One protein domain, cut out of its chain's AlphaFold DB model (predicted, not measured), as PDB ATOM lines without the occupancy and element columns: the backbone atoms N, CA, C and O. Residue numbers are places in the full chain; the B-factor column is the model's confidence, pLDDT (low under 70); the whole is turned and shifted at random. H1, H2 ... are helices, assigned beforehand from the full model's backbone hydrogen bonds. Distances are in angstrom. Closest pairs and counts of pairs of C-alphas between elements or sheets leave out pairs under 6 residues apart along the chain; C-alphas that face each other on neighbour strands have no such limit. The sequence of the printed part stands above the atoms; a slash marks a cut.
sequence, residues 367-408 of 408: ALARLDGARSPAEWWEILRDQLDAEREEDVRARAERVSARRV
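This is residues 367 to 408 of the 408 residues of an uncharacterized protein of Tilletia walkeri (UniProt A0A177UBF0). One long helix, H2, makes the length of a thin rod, and the short helix H1 folds back beside its first part, a lopsided helical hairpin. Residues 388 to 408, of which 388 to 404 belong to H2, stick out free. The printed part has 42 residues, with two named helices in the order H1, H2 and no named strand; the class is all helix. It is extended, with a radius of gyration of the C-alphas of 15.2 A and spans of 49 by 15 by 5 A.

H2, residues 377 to 404, runs 40.6 A from C-alpha 377 at (28.028, -16.368, 54.422) to C-alpha 404 at (48.777, 7.362, 28.827). H1, residues 367 to 373, begins with C-alpha 367 at (26.506, -5.030, 44.605) and is 9.7 A long.

H2 touches H1 with residues 380 to 387 alone; the closest C-alphas, of Leu 371 and Trp 380, are 5.7 A apart. The two form a helical hairpin, at a shallow tilt of 6 degrees, opposite ways. In H1 and H2 every O i to N i+4 pair is within hydrogen-bond range.

The C-alphas of Arg 375 and Val 408, the two farthest apart, are 49.2 A from each other. The link from H1 to H2 is tight, with 3 residues. The printed part has no cut and ends at the chain's last residue, 408. Its mean pLDDT is 94.1, and no printed residue is under 70.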
ATOM      1  N   ALA A 367      25.711  -4.145  43.760       92.19
ATOM      2  CA  ALA A 367      26.506  -5.030  44.605       92.19
ATOM      3  C   ALA A 367      25.933  -5.126  46.027       92.19
ATOM      4  O   ALA A 367      25.843  -6.220  46.574       92.19
ATOM      5  N   LEU A 368      25.473  -4.006  46.603       93.00
ATOM      6  CA  LEU A 368      24.781  -4.005  47.897       93.00
ATOM      7  C   LEU A 368      23.448  -4.760  47.843       93.00
ATOM      8  O   LEU A 368      23.162  -5.536  48.748       93.00
ATOM      9  N   ALA A 369      22.668  -4.600  46.771       95.38
ATOM     10  CA  ALA A 369      21.426  -5.354  46.597       95.38
ATOM     11  C   ALA A 369      21.678  -6.870  46.480       95.38
ATOM     12  O   ALA A 369      20.923  -7.666  47.038       95.38
ATOM     13  N   ARG A 370      22.762  -7.282  45.805       95.75
ATOM     14  CA  ARG A 370      23.200  -8.689  45.754       95.75
ATOM     15  C   ARG A 370      23.669  -9.177  47.121       95.75
ATOM     16  O   ARG A 370      23.331 -10.288  47.513       95.75
ATOM     17  N   LEU A 371      24.393  -8.336  47.855       95.75
ATOM     18  CA  LEU A 371      24.876  -8.636  49.199       95.75
ATOM     19  C   LEU A 371      23.715  -8.895  50.178       95.75
ATOM     20  O   LEU A 371      23.782  -9.842  50.958       95.75
ATOM     21  N   ASP A 372      22.642  -8.103  50.095       95.88
ATOM     22  CA  ASP A 372      21.414  -8.285  50.888       95.88
ATOM     23  C   ASP A 372      20.627  -9.544  50.477       95.88
ATOM     24  O   ASP A 372      19.908 -10.129  51.288       95.88
ATOM     25  N   GLY A 373      20.770  -9.978  49.220       96.44
ATOM     26  CA  GLY A 373      20.167 -11.203  48.692       96.44
ATOM     27  C   GLY A 373      20.939 -12.489  49.004       96.44
ATOM     28  O   GLY A 373      20.417 -13.576  48.733       96.44
ATOM     29  N   ALA A 374      22.153 -12.391  49.557       96.75
ATOM     30  CA  ALA A 374      23.017 -13.539  49.803       96.75
ATOM     31  C   ALA A 374      22.385 -14.505  50.818       96.75
ATOM     32  O   ALA A 374      22.045 -14.136  51.945       96.75
ATOM     33  N   ARG A 375      22.249 -15.777  50.434       96.62
ATOM     34  CA  ARG A 375      21.610 -16.815  51.261       96.62
ATOM     35  C   ARG A 375      22.586 -17.499  52.202       96.62
ATOM     36  O   ARG A 375      22.165 -18.190  53.129       96.62
ATOM     37  N   SER A 376      23.884 -17.337  51.957       95.69
ATOM     38  CA  SER A 376      24.934 -17.938  52.767       95.69
ATOM     39  C   SER A 376      26.087 -16.968  53.040       95.69
ATOM     40  O   SER A 376      26.356 -16.080  52.230       95.69
ATOM     41  N   PRO A 377      26.827 -17.155  54.149       88.56
ATOM     42  CA  PRO A 377      28.028 -16.368  54.422       88.56
ATOM     43  C   PRO A 377      29.118 -16.522  53.352       88.56
ATOM     44  O   PRO A 377      29.893 -15.594  53.146       88.56
ATOM     45  N   ALA A 378      29.195 -17.678  52.687       90.50
ATOM     46  CA  ALA A 378      30.159 -17.917  51.614       90.50
ATOM     47  C   ALA A 378      29.825 -17.075  50.375       90.50
ATOM     48  O   ALA A 378      30.679 -16.340  49.891       90.50
ATOM     49  N   GLU A 379      28.564 -17.100  49.946       94.44
ATOM     50  CA  GLU A 379      28.051 -16.275  48.845       94.44
ATOM     51  C   GLU A 379      28.212 -14.777  49.141       94.44
ATOM     52  O   GLU A 379      28.667 -14.014  48.295       94.44
ATOM     53  N   TRP A 380      27.927 -14.360  50.378       96.75
ATOM     54  CA  TRP A 380      28.152 -12.985  50.826       96.75
ATOM     55  C   TRP A 380      29.620 -12.561  50.663       96.75
ATOM     56  O   TRP A 380      29.906 -11.465  50.179       96.75
ATOM     57  N   TRP A 381      30.557 -13.439  51.034       94.81
ATOM     58  CA  TRP A 381      31.991 -13.190  50.883       94.81
ATOM     59  C   TRP A 381      32.443 -13.161  49.426       94.81
ATOM     60  O   TRP A 381      33.287 -12.332  49.087       94.81
ATOM     61  N   GLU A 382      31.898 -14.028  48.576       94.38
ATOM     62  CA  GLU A 382      32.187 -14.027  47.140       94.38
ATOM     63  C   GLU A 382      31.713 -12.730  46.485       94.38
ATOM     64  O   GLU A 382      32.519 -12.056  45.852       94.38
ATOM     65  N   ILE A 383      30.478 -12.294  46.754       94.50
ATOM     66  CA  ILE A 383      29.942 -11.019  46.248       94.50
ATOM     67  C   ILE A 383      30.826  -9.842  46.681       94.50
ATOM     68  O   ILE A 383      31.116  -8.937  45.894       94.50
ATOM     69  N   LEU A 384      31.280  -9.845  47.935       93.44
ATOM     70  CA  LEU A 384      32.133  -8.784  48.464       93.44
ATOM     71  C   LEU A 384      33.534  -8.803  47.834       93.44
ATOM     72  O   LEU A 384      34.082  -7.741  47.525       93.44
ATOM     73  N   ARG A 385      34.116  -9.992  47.638       93.19
ATOM     74  CA  ARG A 385      35.403 -10.168  46.954       93.19
ATOM     75  C   ARG A 385      35.314  -9.672  45.514       93.19
ATOM     76  O   ARG A 385      36.141  -8.856  45.122       93.19
ATOM     77  N   ASP A 386      34.291 -10.096  44.784       93.50
ATOM     78  CA  ASP A 386      34.097  -9.735  43.384       93.50
ATOM     79  C   ASP A 386      33.933  -8.212  43.233       93.50
ATOM     80  O   ASP A 386      34.542  -7.605  42.352       93.50
ATOM     81  N   GLN A 387      33.225  -7.555  44.161       95.12
ATOM     82  CA  GLN A 387      33.126  -6.091  44.188       95.12
ATOM     83  C   GLN A 387      34.472  -5.403  44.468       95.12
ATOM     84  O   GLN A 387      34.783  -4.374  43.865       95.12
ATOM     85  N   LEU A 388      35.280  -5.934  45.391       92.25
ATOM     86  CA  LEU A 388      36.608  -5.385  45.688       92.25
ATOM     87  C   LEU A 388      37.574  -5.539  44.512       92.25
ATOM     88  O   LEU A 388      38.389  -4.642  44.278       92.25
ATOM     89  N   ASP A 389      37.501  -6.660  43.801       93.94
ATOM     90  CA  ASP A 389      38.323  -6.906  42.621       93.94
ATOM     91  C   ASP A 389      37.890  -6.010  41.454       93.94
ATOM     92  O   ASP A 389      38.756  -5.397  40.824       93.94
ATOM     93  N   ALA A 390      36.582  -5.809  41.255       92.62
ATOM     94  CA  ALA A 390      36.052  -4.857  40.279       92.62
ATOM     95  C   ALA A 390      36.506  -3.412  40.564       92.62
ATOM     96  O   ALA A 390      37.052  -2.753  39.676       92.62
ATOM     97  N   GLU A 391      36.375  -2.935  41.813       91.62
ATOM     98  CA  GLU A 391      36.870  -1.603  42.211       91.62
ATOM     99  C   GLU A 391      38.381  -1.475  41.979       91.62
ATOM    100  O   GLU A 391      38.876  -0.433  41.549       91.62
ATOM    101  N   ARG A 392      39.145  -2.532  42.273       91.75
ATOM    102  CA  ARG A 392      40.596  -2.532  42.083       91.75
ATOM    103  C   ARG A 392      40.973  -2.474  40.606       91.75
ATOM    104  O   ARG A 392      41.959  -1.812  40.277       91.75
ATOM    105  N   GLU A 393      40.241  -3.165  39.745       94.56
ATOM    106  CA  GLU A 393      40.459  -3.130  38.303       94.56
ATOM    107  C   GLU A 393      40.169  -1.736  37.732       94.56
ATOM    108  O   GLU A 393      40.987  -1.205  36.978       94.56
ATOM    109  N   GLU A 394      39.078  -1.097  38.166       92.75
ATOM    110  CA  GLU A 394      38.759   0.290  37.807       92.75
ATOM    111  C   GLU A 394      39.882   1.246  38.240       92.75
ATOM    112  O   GLU A 394      40.358   2.070  37.456       92.75
ATOM    113  N   ASP A 395      40.399   1.078  39.460       93.25
ATOM    114  CA  ASP A 395      41.495   1.886  39.997       93.25
ATOM    115  C   ASP A 395      42.797   1.719  39.186       93.25
ATOM    116  O   ASP A 395      43.574   2.671  39.027       93.25
ATOM    117  N   VAL A 396      43.057   0.510  38.674       95.50
ATOM    118  CA  VAL A 396      44.197   0.206  37.794       95.50
ATOM    119  C   VAL A 396      43.985   0.824  36.414       95.50
ATOM    120  O   VAL A 396      44.897   1.491  35.915       95.50
ATOM    121  N   ARG A 397      42.787   0.687  35.836       95.88
ATOM    122  CA  ARG A 397      42.413   1.277  34.543       95.88
ATOM    123  C   ARG A 397      42.536   2.803  34.576       95.88
ATOM    124  O   ARG A 397      43.276   3.374  33.778       95.88
ATOM    125  N   ALA A 398      41.989   3.455  35.602       95.25
ATOM    126  CA  ALA A 398      42.094   4.903  35.805       95.25
ATOM    127  C   ALA A 398      43.539   5.388  36.044       95.25
ATOM    128  O   ALA A 398      43.874   6.560  35.839       95.25
ATOM    129  N   ARG A 399      44.440   4.532  36.543       94.94
ATOM    130  CA  ARG A 399      45.878   4.854  36.608       94.94
ATOM    131  C   ARG A 399      46.542   4.701  35.249       94.94
ATOM    132  O   ARG A 399      47.338   5.569  34.902       94.94
ATOM    133  N   ALA A 400      46.215   3.652  34.499       96.69
ATOM    134  CA  ALA A 400      46.730   3.442  33.151       96.69
ATOM    135  C   ALA A 400      46.360   4.615  32.229       96.69
ATOM    136  O   ALA A 400      47.242   5.163  31.574       96.69
ATOM    137  N   GLU A 401      45.112   5.090  32.288       97.31
ATOM    138  CA  GLU A 401      44.639   6.266  31.545       97.31
ATOM    139  C   GLU A 401      45.382   7.554  31.927       97.31
ATOM    140  O   GLU A 401      45.782   8.342  31.075       97.31
ATOM    141  N   ARG A 402      45.653   7.770  33.221       96.50
ATOM    142  CA  ARG A 402      46.452   8.927  33.664       96.50
ATOM    143  C   ARG A 402      47.907   8.853  33.212       96.50
ATOM    144  O   ARG A 402      48.547   9.893  33.064       96.50
ATOM    145  N   VAL A 403      48.449   7.649  33.047       96.56
ATOM    146  CA  VAL A 403      49.810   7.446  32.542       96.56
ATOM    147  C   VAL A 403      49.854   7.638  31.026       96.56
ATOM    148  O   VAL A 403      50.789   8.280  30.550       96.56
ATOM    149  N   SER A 404      48.857   7.154  30.279       96.19
ATOM    150  CA  SER A 404      48.777   7.362  28.827       96.19
ATOM    151  C   SER A 404      48.552   8.834  28.478       96.19
ATOM    152  O   SER A 404      49.270   9.362  27.634       96.19
ATOM    153  N   ALA A 405      47.679   9.536  29.207       96.19
ATOM    154  CA  ALA A 405      47.424  10.966  29.012       96.19
ATOM    155  C   ALA A 405      48.636  11.873  29.305       96.19
ATOM    156  O   ALA A 405      48.651  13.016  28.876       96.19
ATOM    157  N   ARG A 406      49.646  11.392  30.046       94.44
ATOM    158  CA  ARG A 406      50.904  12.129  30.283       94.44
ATOM    159  C   ARG A 406      51.969  11.895  29.213       94.44
ATOM    160  O   ARG A 406      53.003  12.553  29.260       94.44
ATOM    161  N   ARG A 407      51.787  10.892  28.349       90.94
ATOM    162  CA  ARG A 407      52.738  10.564  27.275       90.94
ATOM    163  C   ARG A 407      52.418  11.269  25.958       90.94
ATOM    164  O   ARG A 407      53.290  11.293  25.096       90.94
ATOM    165  N   VAL A 408      51.200  11.784  25.821       81.06
ATOM    166  CA  VAL A 408      50.777  12.697  24.751       81.06
ATOM    167  C   VAL A 408      51.102  14.115  25.189       81.06
ATOM    168  O   VAL A 408      51.606  14.878  24.340       81.06
TER     169      VAL A 408